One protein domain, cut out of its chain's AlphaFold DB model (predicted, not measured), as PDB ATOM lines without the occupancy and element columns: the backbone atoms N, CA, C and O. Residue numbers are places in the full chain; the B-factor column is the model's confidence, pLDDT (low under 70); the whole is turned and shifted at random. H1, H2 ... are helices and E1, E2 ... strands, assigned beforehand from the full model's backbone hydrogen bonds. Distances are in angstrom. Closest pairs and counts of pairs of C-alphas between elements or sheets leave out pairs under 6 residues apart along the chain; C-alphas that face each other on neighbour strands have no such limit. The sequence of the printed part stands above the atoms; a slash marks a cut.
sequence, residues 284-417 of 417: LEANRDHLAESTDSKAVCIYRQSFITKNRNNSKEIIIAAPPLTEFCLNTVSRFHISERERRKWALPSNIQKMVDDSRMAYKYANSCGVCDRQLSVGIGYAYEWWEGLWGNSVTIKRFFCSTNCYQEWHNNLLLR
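Overview. This is residues 284 to 417 of the 417 residues of an uncharacterized protein of Nadsonia fulvescens var. elongata DSM 6958 (UniProt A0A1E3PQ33). An elongated model of two lobes: at one end a twisted sheet of three strands with helix H4 over one face, at the other end a small group of helices in which H1 packs on the longer H3 and short H2 is near H3. The long unnamed stretches 309 to 324 and 365 to 380 join the two lobes; residues 312 to 317 and the last residues, 412 to 417, stick out. The printed part has 134 residues with three named strands and four named helices, in the order E1 H1 H2 H3 E2 E3 H4; the sheet's order is E1 - E2 - E3, all antiparallel. The class is mixed, helices and strands, with under half of the residues in named elements. The whole is loose, with a radius of gyration of the C-alphas of 18.4 A and spans of 59 by 36 by 24 A.

Arrangement. In the sheet, E2, residues 381 to 388, is the inner strand, and E1, residues 300 to 308, and E3, residues 394 to 401, are the edge strands. E1 and E2 are antiparallel at 164 degrees, with N 305 and O 384 within hydrogen-bond range at 2.9 A. E1 bends by 59 degrees at residue 303. E2 and E3 form a hairpin, antiparallel at 157 degrees, with N 385 and O 397 within hydrogen-bond range at 2.8 A. H4, residues 404 to 412, is on the sheet at a height over the sheet of 9.6 A, over E2, and runs along the strands, at 14 degrees to E2 on the local plane. The closest C-alphas of E3 and H4 are those of Phe 401 and Tyr 407, 5.9 A apart. H1, residues 325 to 333, and H3, residues 350 to 364, are not on the sheet. H3 touches H1 with residues 355 to 359 alone, at a steep tilt of 51 degrees, the same way; the closest C-alphas are those of Leu 330 and Ser 359, 5.6 A apart. H2, residues 340 to 343, is close to H3 but not clearly touching, the closest C-alphas being those of Arg 343 and Val 356, 7.9 A apart. Every O i to N i+4 pair is within hydrogen-bond range in H1, H3 and H4; H2 is too short for such a pair.

Along the chain. E1 begins with C-alpha 300 at (185.292, 156.760, 154.591) and is 23.4 A long; E2 is 23.3 A and E3 22.5 A. H3, the longest helix, is 20.6 A, from C-alpha 350 at (167.483, 118.517, 170.719). H1 is 12.1 A, H2 5.0 A and H4 11.9 A, with C-alpha 412 at (173.052, 150.363, 144.271).

Size, cuts and confidence. The C-alphas farthest apart are those of Thr 295 and Ala 347, 59.7 A. The printed part has no cut and ends at the chain's last residue. The links E1 to H1 and H3 to E2 are long, 16 residues each. The mean pLDDT of the printed part is 73.1; it is under 70 in residues 286 to 299, 308 to 323, 389 to 392 and 414 to 417.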
ATOM      1  N   LEU A 284     194.111 142.320 148.036       74.25
ATOM      2  CA  LEU A 284     195.107 142.726 147.029       74.25
ATOM      3  C   LEU A 284     194.489 143.294 145.737       74.25
ATOM      4  O   LEU A 284     195.142 144.049 145.028       74.25
ATOM      5  N   GLU A 285     193.234 142.947 145.445       74.25
ATOM      6  CA  GLU A 285     192.449 143.463 144.311       74.25
ATOM      7  C   GLU A 285     191.828 144.850 144.584       74.25
ATOM      8  O   GLU A 285     191.136 145.405 143.730       74.25
ATOM      9  N   ALA A 286     192.027 145.418 145.778       68.25
ATOM     10  CA  ALA A 286     191.540 146.745 146.130       68.25
ATOM     11  C   ALA A 286     192.474 147.838 145.594       68.25
ATOM     12  O   ALA A 286     193.522 148.120 146.180       68.25
ATOM     13  N   ASN A 287     192.062 148.505 144.512       59.31
ATOM     14  CA  ASN A 287     192.742 149.708 144.041       59.31
ATOM     15  C   ASN A 287     192.695 150.806 145.111       59.31
ATOM     16  O   ASN A 287     191.636 151.355 145.414       59.31
ATOM     17  N   ARG A 288     193.871 151.159 145.638       55.41
ATOM     18  CA  ARG A 288     194.055 152.292 146.555       55.41
ATOM     19  C   ARG A 288     193.877 153.653 145.873       55.41
ATOM     20  O   ARG A 288     193.680 154.640 146.562       55.41
ATOM     21  N   ASP A 289     193.848 153.710 144.546       51.09
ATOM     22  CA  ASP A 289     193.720 154.961 143.780       51.09
ATOM     23  C   ASP A 289     192.321 155.617 143.880       51.09
ATOM     24  O   ASP A 289     192.089 156.695 143.337       51.09
ATOM     25  N   HIS A 290     191.375 154.976 144.578       47.81
ATOM     26  CA  HIS A 290     190.085 155.556 144.974       47.81
ATOM     27  C   HIS A 290     190.033 155.975 146.454       47.81
ATOM     28  O   HIS A 290     188.956 156.268 146.973       47.81
ATOM     29  N   LEU A 291     191.189 156.050 147.129       51.97
ATOM     30  CA  LEU A 291     191.359 156.816 148.363       51.97
ATOM     31  C   LEU A 291     191.122 158.298 148.048       51.97
ATOM     32  O   LEU A 291     192.047 159.038 147.715       51.97
ATOM     33  N   ALA A 292     189.862 158.726 148.111       45.38
ATOM     34  CA  ALA A 292     189.531 160.139 148.081       45.38
ATOM     35  C   ALA A 292     190.255 160.826 149.246       45.38
ATOM     36  O   ALA A 292     190.120 160.390 150.390       45.38
ATOM     37  N   GLU A 293     190.988 161.905 148.961       45.91
ATOM     38  CA  GLU A 293     191.603 162.772 149.972       45.91
ATOM     39  C   GLU A 293     190.503 163.499 150.770       45.91
ATOM     40  O   GLU A 293     190.213 164.680 150.574       45.91
ATOM     41  N   SER A 294     189.840 162.762 151.664       45.44
ATOM     42  CA  SER A 294     188.824 163.283 152.567       45.44
ATOM     43  C   SER A 294     189.504 164.082 153.666       45.44
ATOM     44  O   SER A 294     189.883 163.556 154.710       45.44
ATOM     45  N   THR A 295     189.612 165.387 153.441       47.25
ATOM     46  CA  THR A 295     189.982 166.372 154.467       47.25
ATOM     47  C   THR A 295     188.917 166.524 155.563       47.25
ATOM     48  O   THR A 295     189.155 167.209 156.556       47.25
ATOM     49  N   ASP A 296     187.753 165.885 155.402       50.00
ATOM     50  CA  ASP A 296     186.646 165.897 156.356       50.00
ATOM     51  C   ASP A 296     186.820 164.776 157.401       50.00
ATOM     52  O   ASP A 296     187.109 163.628 157.057       50.00
ATOM     53  N   SER A 297     186.623 165.096 158.685       52.78
ATOM     54  CA  SER A 297     186.941 164.243 159.850       52.78
ATOM     55  C   SER A 297     185.989 163.050 160.067       52.78
ATOM     56  O   SER A 297     185.610 162.742 161.200       52.78
ATOM     57  N   LYS A 298     185.557 162.385 158.996       59.31
ATOM     58  CA  LYS A 298     184.619 161.256 159.007       59.31
ATOM     59  C   LYS A 298     185.287 160.044 158.369       59.31
ATOM     60  O   LYS A 298     185.974 160.176 157.364       59.31
ATOM     61  N   ALA A 299     185.065 158.861 158.937       66.12
ATOM     62  CA  ALA A 299     185.563 157.623 158.345       66.12
ATOM     63  C   ALA A 299     184.922 157.388 156.966       66.12
ATOM     64  O   ALA A 299     183.705 157.535 156.819       66.12
ATOM     65  N   VAL A 300     185.725 156.986 155.981       72.06
ATOM     66  CA  VAL A 300     185.292 156.760 154.591       72.06
ATOM     67  C   VAL A 300     185.458 155.288 154.237       72.06
ATOM     68  O   VAL A 300     186.447 154.659 154.602       72.06
ATOM     69  N   CYS A 301     184.493 154.708 153.521       75.69
ATOM     70  CA  CYS A 301     184.630 153.343 153.024       75.69
ATOM     71  C   CYS A 301     185.462 153.315 151.738       75.69
ATOM     72  O   CYS A 301     185.034 153.856 150.722       75.69
ATOM     73  N   ILE A 302     186.616 152.651 151.789       74.19
ATOM     74  CA  ILE A 302     187.633 152.653 150.728       74.19
ATOM     75  C   ILE A 302     187.554 151.424 149.811       74.19
ATOM     76  O   ILE A 302     187.985 151.473 148.665       74.19
ATOM     77  N   TYR A 303     186.991 150.310 150.290       77.06
ATOM     78  CA  TYR A 303     186.799 149.092 149.497       77.06
ATOM     79  C   TYR A 303     185.688 148.222 150.081       77.06
ATOM     80  O   TYR A 303     185.400 148.287 151.278       77.06
ATOM     81  N   ARG A 304     185.066 147.374 149.255       77.94
ATOM     82  CA  ARG A 304     184.019 146.435 149.680       77.94
ATOM     83  C   ARG A 304     184.115 145.119 148.911       77.94
ATOM     84  O   ARG A 304     184.381 145.117 147.716       77.94
ATOM     85  N   GLN A 305     183.833 144.008 149.588       79.00
ATOM     86  CA  GLN A 305     183.849 142.660 149.017       79.00
ATOM     87  C   GLN A 305     182.656 141.862 149.543       79.00
ATOM     88  O   GLN A 305     182.488 141.681 150.749       79.00
ATOM     89  N   SER A 306     181.811 141.378 148.637       74.25
ATOM     90  CA  SER A 306     180.558 140.701 148.971       74.25
ATOM     91  C   SER A 306     180.600 139.196 148.725       74.25
ATOM     92  O   SER A 306     181.086 138.727 147.693       74.25
ATOM     93  N   PHE A 307     179.980 138.453 149.635       70.62
ATOM     94  CA  PHE A 307     179.790 137.012 149.587       70.62
ATOM     95  C   PHE A 307     178.321 136.700 149.916       70.62
ATOM     96  O   PHE A 307     177.950 136.440 151.059       70.62
ATOM     97  N   ILE A 308     177.464 136.716 148.894       65.06
ATOM     98  CA  ILE A 308     176.208 135.948 148.942       65.06
ATOM     99  C   ILE A 308     176.602 134.472 148.894       65.06
ATOM    100  O   ILE A 308     177.575 134.160 148.205       65.06
ATOM    101  N   THR A 309     175.909 133.594 149.633       56.94
ATOM    102  CA  THR A 309     176.224 132.159 149.769       56.94
ATOM    103  C   THR A 309     176.547 131.507 148.423       56.94
ATOM    104  O   THR A 309     175.662 131.050 147.697       56.94
ATOM    105  N   LYS A 310     177.842 131.471 148.082       45.84
ATOM    106  CA  LYS A 310     178.335 130.900 146.834       45.84
ATOM    107  C   LYS A 310     178.171 129.397 146.932       45.84
ATOM    108  O   LYS A 310     178.972 128.727 147.587       45.84
ATOM    109  N   ASN A 311     177.186 128.860 146.216       42.25
ATOM    110  CA  ASN A 311     177.320 127.488 145.768       42.25
ATOM    111  C   ASN A 311     178.635 127.410 144.971       42.25
ATOM    112  O   ASN A 311     178.940 128.317 144.191       42.25
ATOM    113  N   ARG A 312     179.473 126.411 145.252       40.09
ATOM    114  CA  ARG A 312     180.841 126.351 144.718       40.09
ATOM    115  C   ARG A 312     180.793 126.186 143.198       40.09
ATOM    116  O   ARG A 312     180.658 125.056 142.755       40.09
ATOM    117  N   ASN A 313     180.904 127.281 142.441       39.66
ATOM    118  CA  ASN A 313     181.500 127.366 141.100       39.66
ATOM    119  C   ASN A 313     181.473 128.814 140.573       39.66
ATOM    120  O   ASN A 313     180.409 129.359 140.323       39.66
ATOM    121  N   ASN A 314     182.670 129.377 140.378       39.84
ATOM    122  CA  ASN A 314     183.048 130.547 139.571       39.84
ATOM    123  C   ASN A 314     182.290 131.892 139.659       39.84
ATOM    124  O   ASN A 314     181.082 132.038 139.800       39.84
ATOM    125  N   SER A 315     183.086 132.946 139.519       50.06
ATOM    126  CA  SER A 315     182.681 134.345 139.454       50.06
ATOM    127  C   SER A 315     181.980 134.705 138.136       50.06
ATOM    128  O   SER A 315     182.666 134.825 137.121       50.06
ATOM    129  N   LYS A 316     180.666 134.985 138.177       47.53
ATOM    130  CA  LYS A 316     180.082 136.281 137.732       47.53
ATOM    131  C   LYS A 316     178.553 136.388 137.804       47.53
ATOM    132  O   LYS A 316     178.056 137.504 137.703       47.53
ATOM    133  N   GLU A 317     177.815 135.310 138.049       43.38
ATOM    134  CA  GLU A 317     176.361 135.391 138.263       43.38
ATOM    135  C   GLU A 317     176.003 135.285 139.748       43.38
ATOM    136  O   GLU A 317     176.493 134.407 140.463       43.38
ATOM    137  N   ILE A 318     175.118 136.170 140.221       51.78
ATOM    138  CA  ILE A 318     174.496 136.054 141.548       51.78
ATOM    139  C   ILE A 318     173.376 135.013 141.442       51.78
ATOM    140  O   ILE A 318     172.188 135.332 141.465       51.78
ATOM    141  N   ILE A 319     173.768 133.747 141.304       46.59
ATOM    142  CA  ILE A 319     172.850 132.626 141.481       46.59
ATOM    143  C   ILE A 319     172.503 132.597 142.967       46.59
ATOM    144  O   ILE A 319     173.340 132.272 143.812       46.59
ATOM    145  N   ILE A 320     171.266 132.975 143.284       52.38
ATOM    146  CA  ILE A 320     170.729 132.914 144.641       52.38
ATOM    147  C   ILE A 320     170.571 131.433 144.988       52.38
ATOM    148  O   ILE A 320     169.543 130.821 144.702       52.38
ATOM    149  N   ALA A 321     171.603 130.838 145.588       54.66
ATOM    150  CA  ALA A 321     171.442 129.557 146.249       54.66
ATOM    151  C   ALA A 321     170.328 129.716 147.291       54.66
ATOM    152  O   ALA A 321     170.362 130.655 148.091       54.66
ATOM    153  N   ALA A 322     169.336 128.823 147.275       60.16
ATOM    154  CA  ALA A 322     168.391 128.759 148.378       60.16
ATOM    155  C   ALA A 322     169.206 128.569 149.672       60.16
ATOM    156  O   ALA A 322     170.078 127.690 149.688       60.16
ATOM    157  N   PRO A 323     168.987 129.384 150.723       66.44
ATOM    158  CA  PRO A 323     169.710 129.210 151.974       66.44
ATOM    159  C   PRO A 323     169.507 127.770 152.468       66.44
ATOM    160  O   PRO A 323     168.409 127.226 152.293       66.44
ATOM    161  N   PRO A 324     170.526 127.138 153.082       77.31
ATOM    162  CA  PRO A 324     170.370 125.825 153.694       77.31
ATOM    163  C   PRO A 324     169.111 125.794 154.562       77.31
ATOM    164  O   PRO A 324     168.839 126.761 155.273       77.31
ATOM    165  N   LEU A 325     168.347 124.696 154.534       79.19
ATOM    166  CA  LEU A 325     167.063 124.618 155.247       79.19
ATOM    167  C   LEU A 325     167.200 125.025 156.726       79.19
ATOM    168  O   LEU A 325     166.354 125.744 157.246       79.19
ATOM    169  N   THR A 326     168.311 124.655 157.369       80.50
ATOM    170  CA  THR A 326     168.676 125.093 158.723       80.50
ATOM    171  C   THR A 326     168.713 126.618 158.864       80.50
ATOM    172  O   THR A 326     168.089 127.154 159.771       80.50
ATOM    173  N   GLU A 327     169.392 127.329 157.962       78.00
ATOM    174  CA  GLU A 327     169.472 128.795 157.962       78.00
ATOM    175  C   GLU A 327     168.109 129.438 157.670       78.00
ATOM    176  O   GLU A 327     167.718 130.393 158.341       78.00
ATOM    177  N   PHE A 328     167.352 128.897 156.710       80.56
ATOM    178  CA  PHE A 328     165.993 129.362 156.425       80.56
ATOM    179  C   PHE A 328     165.072 129.225 157.646       80.56
ATOM    180  O   PHE A 328     164.322 130.150 157.970       80.56
ATOM    181  N   CYS A 329     165.148 128.092 158.347       82.38
ATOM    182  CA  CYS A 329     164.387 127.839 159.562       82.38
ATOM    183  C   CYS A 329     164.833 128.763 160.703       82.38
ATOM    184  O   CYS A 329     163.980 129.430 161.280       82.38
ATOM    185  N   LEU A 330     166.137 128.884 160.980       82.81
ATOM    186  CA  LEU A 330     166.663 129.792 162.010       82.81
ATOM    187  C   LEU A 330     166.219 131.254 161.775       82.81
ATOM    188  O   LEU A 330     165.764 131.913 162.710       82.81
ATOM    189  N   ASN A 331     166.247 131.727 160.522       78.75
ATOM    190  CA  ASN A 331     165.804 133.071 160.111       78.75
ATOM    191  C   ASN A 331     164.279 133.245 160.004       78.75
ATOM    192  O   ASN A 331     163.770 134.358 159.815       78.75
ATOM    193  N   THR A 332     163.529 132.146 160.041       81.62
ATOM    194  CA  THR A 332     162.070 132.165 160.178       81.62
ATOM    195  C   THR A 332     161.701 132.249 161.654       81.62
ATOM    196  O   THR A 332     160.896 133.095 162.033       81.62
ATOM    197  N   VAL A 333     162.357 131.445 162.495       80.75
ATOM    198  CA  VAL A 333     162.174 131.414 163.952       80.75
ATOM    199  C   VAL A 333     162.637 132.723 164.609       80.75
ATOM    200  O   VAL A 333     161.924 133.240 165.462       80.75
ATOM    201  N   SER A 334     163.739 133.340 164.158       78.44
ATOM    202  CA  SER A 334     164.264 134.612 164.705       78.44
ATOM    203  C   SER A 334     163.352 135.830 164.507       78.44
ATOM    204  O   SER A 334     163.647 136.910 165.018       78.44
ATOM    205  N   ARG A 335     162.256 135.692 163.749       74.25
ATOM    206  CA  ARG A 335     161.228 136.735 163.587       74.25
ATOM    207  C   ARG A 335     160.264 136.787 164.768       74.25
ATOM    208  O   ARG A 335     159.581 137.790 164.939       74.25
ATOM    209  N   PHE A 336     160.197 135.714 165.550       76.56
ATOM    210  CA  PHE A 336     159.328 135.596 166.710       76.56
ATOM    211  C   PHE A 336     160.144 135.844 167.980       76.56
ATOM    212  O   PHE A 336     161.194 135.236 168.186       76.56
ATOM    213  N   HIS A 337     159.648 136.717 168.856       74.94
ATOM    214  CA  HIS A 337     160.183 136.832 170.209       74.94
ATOM    215  C   HIS A 337     159.735 135.601 171.010       74.94
ATOM    216  O   HIS A 337     158.588 135.525 171.447       74.94
ATOM    217  N   ILE A 338     160.637 134.643 171.213       79.50
ATOM    218  CA  ILE A 338     160.358 133.423 171.976       79.50
ATOM    219  C   ILE A 338     160.846 133.629 173.409       79.50
ATOM    220  O   ILE A 338     162.054 133.685 173.660       79.50
ATOM    221  N   SER A 339     159.918 133.740 174.364       76.88
ATOM    222  CA  SER A 339     160.297 133.894 175.769       76.88
ATOM    223  C   SER A 339     160.850 132.592 176.349       76.88
ATOM    224  O   SER A 339     160.426 131.489 176.004       76.88
ATOM    225  N   GLU A 340     161.746 132.716 177.327       77.19
ATOM    226  CA  GLU A 340     162.274 131.590 178.108       77.19
ATOM    227  C   GLU A 340     161.150 130.736 178.737       77.19
ATOM    228  O   GLU A 340     161.258 129.512 178.833       77.19
ATOM    229  N   ARG A 341     160.029 131.366 179.118       79.00
ATOM    230  CA  ARG A 341     158.863 130.706 179.725       79.00
ATOM    231  C   ARG A 341     158.039 129.897 178.720       79.00
ATOM    232  O   ARG A 341     157.459 128.887 179.109       79.00
ATOM    233  N   GLU A 342     157.957 130.323 177.464       80.81
ATOM    234  CA  GLU A 342     157.318 129.552 176.385       80.81
ATOM    235  C   GLU A 342     158.231 128.420 175.925       80.81
ATOM    236  O   GLU A 342     157.813 127.267 175.871       80.81
ATOM    237  N   ARG A 343     159.508 128.740 175.716       82.00
ATOM    238  CA  ARG A 343     160.572 127.828 175.293       82.00
ATOM    239  C   ARG A 343     160.734 126.630 176.237       82.00
ATOM    240  O   ARG A 343     160.943 125.517 175.772       82.00
ATOM    241  N   ARG A 344     160.557 126.816 177.554       82.00
ATOM    242  CA  ARG A 344     160.520 125.721 178.553       82.00
ATOM    243  C   ARG A 344     159.264 124.837 178.505       82.00
ATOM    244  O   ARG A 344     159.301 123.740 179.051       82.00
ATOM    245  N   LYS A 345     158.158 125.288 177.902       85.88
ATOM    246  CA  LYS A 345     156.929 124.479 177.731       85.88
ATOM    247  C   LYS A 345     156.977 123.600 176.482       85.88
ATOM    248  O   LYS A 345     156.161 122.691 176.353       85.88
ATOM    249  N   TRP A 346     157.871 123.891 175.541       83.25
ATOM    250  CA  TRP A 346     157.965 123.163 174.283       83.25
ATOM    251  C   TRP A 346     158.809 121.893 174.454       83.25
ATOM    252  O   TRP A 346     160.011 121.959 174.698       83.25
ATOM    253  N   ALA A 347     158.190 120.724 174.289       84.94
ATOM    254  CA  ALA A 347     158.893 119.443 174.252       84.94
ATOM    255  C   ALA A 347     159.520 119.222 172.860       84.94
ATOM    256  O   ALA A 347     158.965 118.510 172.023       84.94
ATOM    257  N   LEU A 348     160.650 119.885 172.589       85.31
ATOM    258  CA  LEU A 348     161.328 119.837 171.290       85.31
ATOM    259  C   LEU A 348     162.461 118.796 171.233       85.31
ATOM    260  O   LEU A 348     163.213 118.647 172.198       85.31
ATOM    261  N   PRO A 349     162.666 118.138 170.073       88.62
ATOM    262  CA  PRO A 349     163.904 117.427 169.761       88.62
ATOM    263  C   PRO A 349     165.140 118.327 169.908       88.62
ATOM    264  O   PRO A 349     165.095 119.511 169.573       88.62
ATOM    265  N   SER A 350     166.267 117.765 170.354       85.38
ATOM    266  CA  SER A 350     167.483 118.517 170.719       85.38
ATOM    267  C   SER A 350     168.061 119.391 169.596       85.38
ATOM    268  O   SER A 350     168.589 120.469 169.863       85.38
ATOM    269  N   ASN A 351     167.924 118.973 168.336       82.19
ATOM    270  CA  ASN A 351     168.325 119.758 167.169       82.19
ATOM    271  C   ASN A 351     167.437 120.998 166.961       82.19
ATOM    272  O   ASN A 351     167.957 122.071 166.666       82.19
ATOM    273  N   ILE A 352     166.118 120.873 167.152       84.25
ATOM    274  CA  ILE A 352     165.184 122.006 167.055       84.25
ATOM    275  C   ILE A 352     165.334 122.908 168.283       84.25
ATOM    276  O   ILE A 352     165.307 124.127 168.148       84.25
ATOM    277  N   GLN A 353     165.565 122.322 169.461       85.69
ATOM    278  CA  GLN A 353     165.850 123.057 170.690       85.69
ATOM    279  C   GLN A 353     167.063 123.979 170.507       85.69
ATOM    280  O   GLN A 353     166.936 125.187 170.700       85.69
ATOM    281  N   LYS A 354     168.185 123.443 170.004       84.25
ATOM    282  CA  LYS A 354     169.358 124.253 169.652       84.25
ATOM    283  C   LYS A 354     169.005 125.374 168.670       84.25
ATOM    284  O   LYS A 354     169.389 126.511 168.901       84.25
ATOM    285  N   MET A 355     168.246 125.086 167.609       82.69
ATOM    286  CA  MET A 355     167.859 126.116 166.638       82.69
ATOM    287  C   MET A 355     167.013 127.236 167.263       82.69
ATOM    288  O   MET A 355     167.212 128.403 166.945       82.69
ATOM    289  N   VAL A 356     166.091 126.905 168.171       85.00
ATOM    290  CA  VAL A 356     165.306 127.905 168.910       85.00
ATOM    291  C   VAL A 356     166.203 128.743 169.819       85.00
ATOM    292  O   VAL A 356     166.034 129.960 169.869       85.00
ATOM    293  N   ASP A 357     167.171 128.130 170.500       82.75
ATOM    294  CA  ASP A 357     168.117 128.848 171.358       82.75
ATOM    295  C   ASP A 357     169.073 129.745 170.551       82.75
ATOM    296  O   ASP A 357     169.256 130.904 170.922       82.75
ATOM    297  N   ASP A 358     169.584 129.279 169.406       80.50
ATOM    298  CA  ASP A 358     170.405 130.062 168.469       80.50
ATOM    299  C   ASP A 358     169.613 131.275 167.924       80.50
ATOM    300  O   ASP A 358     170.086 132.415 167.969       80.50
ATOM    301  N   SER A 359     168.365 131.072 167.476       80.94
ATOM    302  CA  SER A 359     167.468 132.158 167.037       80.94
ATOM    303  C   SER A 359     167.126 133.138 168.166       80.94
ATOM    304  O   SER A 359     167.042 134.345 167.924       80.94
ATOM    305  N   ARG A 360     166.956 132.652 169.404       82.31
ATOM    306  CA  ARG A 360     166.701 133.482 170.593       82.31
ATOM    307  C   ARG A 360     167.928 134.308 170.978       82.31
ATOM    308  O   ARG A 360     167.777 135.482 171.310       82.31
ATOM    309  N   MET A 361     169.133 133.741 170.904       75.25
ATOM    310  CA  MET A 361     170.379 134.478 171.140       75.25
ATOM    311  C   MET A 361     170.598 135.558 170.079       75.25
ATOM    312  O   MET A 361     170.907 136.693 170.430       75.25
ATOM    313  N   ALA A 362     170.352 135.256 168.802       73.69
ATOM    314  CA  ALA A 362     170.412 136.250 167.732       73.69
ATOM    315  C   ALA A 362     169.417 137.407 167.929       73.69
ATOM    316  O   ALA A 362     169.776 138.562 167.701       73.69
ATOM    317  N   TYR A 363     168.202 137.117 168.412       73.44
ATOM    318  CA  TYR A 363     167.243 138.147 168.820       73.44
ATOM    319  C   TYR A 363     167.774 138.981 170.002       73.44
ATOM    320  O   TYR A 363     167.739 140.211 169.963       73.44
ATOM    321  N   LYS A 364     168.324 138.331 171.041       72.62
ATOM    322  CA  LYS A 364     168.890 138.994 172.234       72.62
ATOM    323  C   LYS A 364     170.031 139.956 171.849       72.62
ATOM    324  O   LYS A 364     170.050 141.110 172.288       72.62
ATOM    325  N   TYR A 365     170.911 139.522 170.941       78.31
ATOM    326  CA  TYR A 365     171.985 140.325 170.344       78.31
ATOM    327  C   TYR A 365     171.546 141.231 169.173       78.31
ATOM    328  O   TYR A 365     172.389 141.900 168.578       78.31
ATOM    329  N   ALA A 366     170.246 141.320 168.871       75.94
ATOM    330  CA  ALA A 366     169.661 142.190 167.848       75.94
ATOM    331  C   ALA A 366     170.343 142.115 166.464       75.94
ATOM    332  O   ALA A 366     170.512 143.132 165.781       75.94
ATOM    333  N   ASN A 367     170.743 140.911 166.050       82.06
ATOM    334  CA  ASN A 367     171.353 140.663 164.747       82.06
ATOM    335  C   ASN A 367     170.376 141.071 163.630       82.06
ATOM    336  O   ASN A 367     169.353 140.419 163.432       82.06
ATOM    337  N   SER A 368     170.675 142.139 162.879       87.00
ATOM    338  CA  SER A 368     169.767 142.671 161.851       87.00
ATOM    339  C   SER A 368     170.366 142.701 160.445       87.00
ATOM    340  O   SER A 368     171.577 142.844 160.247       87.00
ATOM    341  N   CYS A 369     169.488 142.608 159.442       88.12
ATOM    342  CA  CYS A 369     169.806 142.930 158.057       88.12
ATOM    343  C   CYS A 369     170.282 144.381 157.964       88.12
ATOM    344  O   CYS A 369     169.550 145.295 158.334       88.12
ATOM    345  N   GLY A 370     171.453 144.618 157.373       84.56
ATOM    346  CA  GLY A 370     172.071 145.945 157.297       84.56
ATOM    347  C   GLY A 370     171.415 146.949 156.340       84.56
ATOM    348  O   GLY A 370     172.126 147.842 155.878       84.56
ATOM    349  N   VAL A 371     170.125 146.772 156.021       87.25
ATOM    350  CA  VAL A 371     169.301 147.609 155.126       87.25
ATOM    351  C   VAL A 371     167.887 147.759 155.688       87.25
ATOM    352  O   VAL A 371     167.544 148.819 156.188       87.25
ATOM    353  N   CYS A 372     167.090 146.684 155.680       88.06
ATOM    354  CA  CYS A 372     165.693 146.706 156.131       88.06
ATOM    355  C   CYS A 372     165.503 146.407 157.631       88.06
ATOM    356  O   CYS A 372     164.375 146.217 158.076       88.06
ATOM    357  N   ASP A 373     166.595 146.268 158.393       83.38
ATOM    358  CA  ASP A 373     166.630 145.995 159.838       83.38
ATOM    359  C   ASP A 373     165.844 144.769 160.356       83.38
ATOM    360  O   ASP A 373     165.740 144.548 161.564       83.38
ATOM    361  N   ARG A 374     165.391 143.889 159.455       84.75
ATOM    362  CA  ARG A 374     164.838 142.568 159.792       84.75
ATOM    363  C   ARG A 374     165.816 141.775 160.664       84.75
ATOM    364  O   ARG A 374     166.977 141.633 160.286       84.75
ATOM    365  N   GLN A 375     165.325 141.204 161.764       84.00
ATOM    366  CA  GLN A 375     166.096 140.308 162.633       84.00
ATOM    367  C   GLN A 375     166.486 139.010 161.905       84.00
ATOM    368  O   GLN A 375     165.663 138.404 161.214       84.00
ATOM    369  N   LEU A 376     167.739 138.591 162.067       83.06
ATOM    370  CA  LEU A 376     168.372 137.460 161.393       83.06
ATOM    371  C   LEU A 376     169.220 136.665 162.381       83.06
ATOM    372  O   LEU A 376     170.061 137.231 163.067       83.06
ATOM    373  N   SER A 377     169.093 135.343 162.382       81.12
ATOM    374  CA  SER A 377     170.098 134.481 163.008       81.12
ATOM    375  C   SER A 377     171.415 134.503 162.231       81.12
ATOM    376  O   SER A 377     172.487 134.595 162.820       81.12
ATOM    377  N   VAL A 378     171.317 134.432 160.900       78.19
ATOM    378  CA  VAL A 378     172.426 134.366 159.937       78.19
ATOM    379  C   VAL A 378     171.980 135.100 158.667       78.19
ATOM    380  O   VAL A 378     170.799 135.093 158.336       78.19
ATOM    381  N   GLY A 379     172.878 135.780 157.955       74.38
ATOM    382  CA  GLY A 379     172.529 136.414 156.678       74.38
ATOM    383  C   GLY A 379     172.747 135.494 155.479       74.38
ATOM    384  O   GLY A 379     173.871 135.033 155.291       74.38
ATOM    385  N   ILE A 380     171.734 135.389 154.605       74.75
ATOM    386  CA  ILE A 380     171.779 134.665 153.309       74.75
ATOM    387  C   ILE A 380     172.946 135.165 152.432       74.75
ATOM    388  O   ILE A 380     173.479 134.472 151.567       74.75
ATOM    389  N   GLY A 381     173.375 136.403 152.662       78.44
ATOM    390  CA  GLY A 381     174.684 136.874 152.246       78.44
ATOM    391  C   GLY A 381     175.288 137.812 153.275       78.44
ATOM    392  O   GLY A 381     174.591 138.368 154.130       78.44
ATOM    393  N   TYR A 382     176.589 138.039 153.141       85.75
ATOM    394  CA  TYR A 382     177.304 139.080 153.864       85.75
ATOM    395  C   TYR A 382     178.240 139.861 152.939       85.75
ATOM    396  O   TYR A 382     178.569 139.430 151.835       85.75
ATOM    397  N   ALA A 383     178.679 141.030 153.387       87.00
ATOM    398  CA  ALA A 383     179.753 141.782 152.757       87.00
ATOM    399  C   ALA A 383     180.714 142.312 153.817       87.00
ATOM    400  O   ALA A 383     180.299 142.663 154.923       87.00
ATOM    401  N   TYR A 384     181.988 142.369 153.450       88.31
ATOM    402  CA  TYR A 384     183.001 143.126 154.160       88.31
ATOM    403  C   TYR A 384     183.139 144.506 153.519       88.31
ATOM    404  O   TYR A 384     183.125 144.650 152.295       88.31
ATOM    405  N   GLU A 385     183.258 145.518 154.363       87.62
ATOM    406  CA  GLU A 385     183.531 146.902 154.009       87.62
ATOM    407  C   GLU A 385     184.796 147.324 154.751       87.62
ATOM    408  O   GLU A 385     184.864 147.187 155.969       87.62
ATOM    409  N   TRP A 386     185.785 147.856 154.045       87.69
ATOM    410  CA  TRP A 386     186.984 148.416 154.652       87.69
ATOM    411  C   TRP A 386     186.802 149.921 154.743       87.69
ATOM    412  O   TRP A 386     186.556 150.587 153.738       87.69
ATOM    413  N   TRP A 387     186.869 150.436 155.963       84.88
ATOM    414  CA  TRP A 387     186.684 151.841 156.285       84.88
ATOM    415  C   TRP A 387     188.006 152.414 156.763       84.88
ATOM    416  O   TRP A 387     188.569 151.937 157.744       84.88
ATOM    417  N   GLU A 388     188.509 153.436 156.086       77.62
ATOM    418  CA  GLU A 388     189.620 154.209 156.613       77.62
ATOM    419  C   GLU A 388     189.107 155.054 157.778       77.62
ATOM    420  O   GLU A 388     188.204 155.883 157.630       77.62
ATOM    421  N   GLY A 389     189.628 154.769 158.971       66.31
ATOM    422  CA  GLY A 389     189.365 155.575 160.151       66.31
ATOM    423  C   GLY A 389     190.198 156.852 160.154       66.31
ATOM    424  O   GLY A 389     191.146 157.013 159.381       66.31
ATOM    425  N   LEU A 390     189.899 157.731 161.111       53.53
ATOM    426  CA  LEU A 390     190.807 158.818 161.468       53.53
ATOM    427  C   LEU A 390     192.214 158.237 161.715       53.53
ATOM    428  O   LEU A 390     192.359 157.168 162.314       53.53
ATOM    429  N   TRP A 391     193.240 158.935 161.220       55.34
ATOM    430  CA  TRP A 391     194.652 158.521 161.275       55.34
ATOM    431  C   TRP A 391     195.051 157.316 160.392       55.34
ATOM    432  O   TRP A 391     196.049 156.660 160.685       55.34
ATOM    433  N   GLY A 392     194.322 157.032 159.304       62.25
ATOM    434  CA  GLY A 392     194.828 156.219 158.180       62.25
ATOM    435  C   GLY A 392     194.891 154.704 158.409       62.25
ATOM    436  O   GLY A 392     195.644 153.999 157.739       62.25
ATOM    437  N   ASN A 393     194.130 154.181 159.375       71.19
ATOM    438  CA  ASN A 393     194.086 152.747 159.670       71.19
ATOM    439  C   ASN A 393     192.749 152.128 159.213       71.19
ATOM    440  O   ASN A 393     191.676 152.582 159.619       71.19
ATOM    441  N   SER A 394     192.802 151.066 158.400       81.50
ATOM    442  CA  SER A 394     191.624 150.435 157.778       81.50
ATOM    443  C   SER A 394     190.874 149.472 158.714       81.50
ATOM    444  O   SER A 394     191.330 148.356 158.964       81.50
ATOM    445  N   VAL A 395     189.700 149.883 159.192       89.19
ATOM    446  CA  VAL A 395     188.793 149.088 160.029       89.19
ATOM    447  C   VAL A 395     187.852 148.266 159.150       89.19
ATOM    448  O   VAL A 395     187.166 148.812 158.285       89.19
ATOM    449  N   THR A 396     187.763 146.959 159.394       91.38
ATOM    450  CA  THR A 396     186.860 146.075 158.639       91.38
ATOM    451  C   THR A 396     185.492 145.988 159.307       91.38
ATOM    452  O   THR A 396     185.378 145.688 160.494       91.38
ATOM    453  N   ILE A 397     184.435 146.214 158.533       91.88
ATOM    454  CA  ILE A 397     183.035 146.104 158.943       91.88
ATOM    455  C   ILE A 397     182.381 144.947 158.184       91.88
ATOM    456  O   ILE A 397     182.513 144.842 156.969       91.88
ATOM    457  N   LYS A 398     181.639 144.092 158.887       91.69
ATOM    458  CA  LYS A 398     180.844 142.995 158.324       91.69
ATOM    459  C   LYS A 398     179.359 143.352 158.361       91.69
ATOM    460  O   LYS A 398     178.812 143.698 159.408       91.69
ATOM    461  N   ARG A 399     178.692 143.240 157.214       90.50
ATOM    462  CA  ARG A 399     177.251 143.473 157.039       90.50
ATOM    463  C   ARG A 399     176.566 142.187 156.596       90.50
ATOM    464  O   ARG A 399     177.061 141.532 155.688       90.50
ATOM    465  N   PHE A 400     175.417 141.863 157.185       88.31
ATOM    466  CA  PHE A 400     174.564 140.739 156.783       88.31
ATOM    467  C   PHE A 400     173.316 141.218 156.029       88.31
ATOM    468  O   PHE A 400     172.811 142.314 156.289       88.31
ATOM    469  N   PHE A 401     172.791 140.384 155.128       86.56
ATOM    470  CA  PHE A 401     171.612 140.678 154.307       86.56
ATOM    471  C   PHE A 401     170.558 139.568 154.411       86.56
ATOM    472  O   PHE A 401     170.882 138.382 154.358       86.56
ATOM    473  N   CYS A 402     169.278 139.945 154.516       84.38
ATOM    474  CA  CYS A 402     168.162 138.993 154.596       84.38
ATOM    475  C   CYS A 402     167.668 138.479 153.237       84.38
ATOM    476  O   CYS A 402     166.774 137.637 153.195       84.38
ATOM    477  N   SER A 403     168.133 139.075 152.140       81.00
ATOM    478  CA  SER A 403     167.713 138.772 150.773       81.00
ATOM    479  C   SER A 403     168.661 139.423 149.769       81.00
ATOM    480  O   SER A 403     169.327 140.419 150.071       81.00
ATOM    481  N   THR A 404     168.660 138.905 148.543       79.69
ATOM    482  CA  THR A 404     169.381 139.494 147.410       79.69
ATOM    483  C   THR A 404     168.884 140.899 147.079       79.69
ATOM    484  O   THR A 404     169.695 141.745 146.730       79.69
ATOM    485  N   ASN A 405     167.591 141.187 147.265       84.56
ATOM    486  CA  ASN A 405     167.037 142.523 147.036       84.56
ATOM    487  C   ASN A 405     167.635 143.546 148.010       84.56
ATOM    488  O   ASN A 405     168.065 144.605 147.575       84.56
ATOM    489  N   CYS A 406     167.746 143.218 149.304       87.06
ATOM    490  CA  CYS A 406     168.406 144.107 150.264       87.06
ATOM    491  C   CYS A 406     169.907 144.245 149.971       87.06
ATOM    492  O   CYS A 406     170.458 145.331 150.117       87.06
ATOM    493  N   TYR A 407     170.576 143.182 149.512       84.50
ATOM    494  CA  TYR A 407     171.951 143.304 149.023       84.50
ATOM    495  C   TYR A 407     172.053 144.267 147.823       84.50
ATOM    496  O   TYR A 407     172.898 145.155 147.834       84.50
ATOM    497  N   GLN A 408     171.189 144.120 146.813       81.75
ATOM    498  CA  GLN A 408     171.167 144.974 145.620       81.75
ATOM    499  C   GLN A 408     170.833 146.425 145.970       81.75
ATOM    500  O   GLN A 408     171.489 147.333 145.481       81.75
ATOM    501  N   GLU A 409     169.871 146.659 146.859       87.75
ATOM    502  CA  GLU A 409     169.533 147.987 147.372       87.75
ATOM    503  C   GLU A 409     170.744 148.656 148.037       87.75
ATOM    504  O   GLU A 409     171.069 149.798 147.722       87.75
ATOM    505  N   TRP A 410     171.465 147.939 148.905       86.38
ATOM    506  CA  TRP A 410     172.710 148.435 149.500       86.38
ATOM    507  C   TRP A 410     173.804 148.680 148.456       86.38
ATOM    508  O   TRP A 410     174.458 149.717 148.499       86.38
ATOM    509  N   HIS A 411     173.974 147.757 147.508       79.56
ATOM    510  CA  HIS A 411     174.985 147.827 146.454       79.56
ATOM    511  C   HIS A 411     174.715 148.945 145.431       79.56
ATOM    512  O   HIS A 411     175.655 149.507 144.880       79.56
ATOM    513  N   ASN A 412     173.451 149.312 145.211       80.19
ATOM    514  CA  ASN A 412     173.052 150.363 144.271       80.19
ATOM    515  C   ASN A 412     173.040 151.754 144.930       80.19
ATOM    516  O   ASN A 412     173.502 152.719 144.324       80.19
ATOM    517  N   ASN A 413     172.620 151.862 146.199       75.94
ATOM    518  CA  ASN A 413     172.735 153.094 147.008       75.94
ATOM    519  C   ASN A 413     174.197 153.518 147.289       75.94
ATOM    520  O   ASN A 413     174.453 154.532 147.939       75.94
ATOM    521  N   LEU A 414     175.145 152.716 146.813       57.84
ATOM    522  CA  LEU A 414     176.587 152.824 146.969       57.84
ATOM    523  C   LEU A 414     177.249 153.755 145.937       57.84
ATOM    524  O   LEU A 414     178.379 154.171 146.149       57.84
ATOM    525  N   LEU A 415     176.555 154.056 144.831       47.41
ATOM    526  CA  LEU A 415     177.017 154.925 143.734       47.41
ATOM    527  C   LEU A 415     176.566 156.394 143.889       47.41
ATOM    528  O   LEU A 415     176.771 157.202 142.988       47.41
ATOM    529  N   LEU A 416     175.903 156.726 145.003       38.88
ATOM    530  CA  LEU A 416     175.256 158.021 145.265       38.88
ATOM    531  C   LEU A 416     175.720 158.670 146.588       38.88
ATOM    532  O   LEU A 416     175.031 159.548 147.111       38.88
ATOM    533  N   ARG A 417     176.838 158.212 147.166       43.12
ATOM    534  CA  ARG A 417     177.393 158.690 148.443       43.12
ATOM    535  C   ARG A 417     178.903 158.847 148.384       43.12
ATOM    536  O   ARG A 417     179.529 157.943 147.794       43.12
TER     537      ARG A 417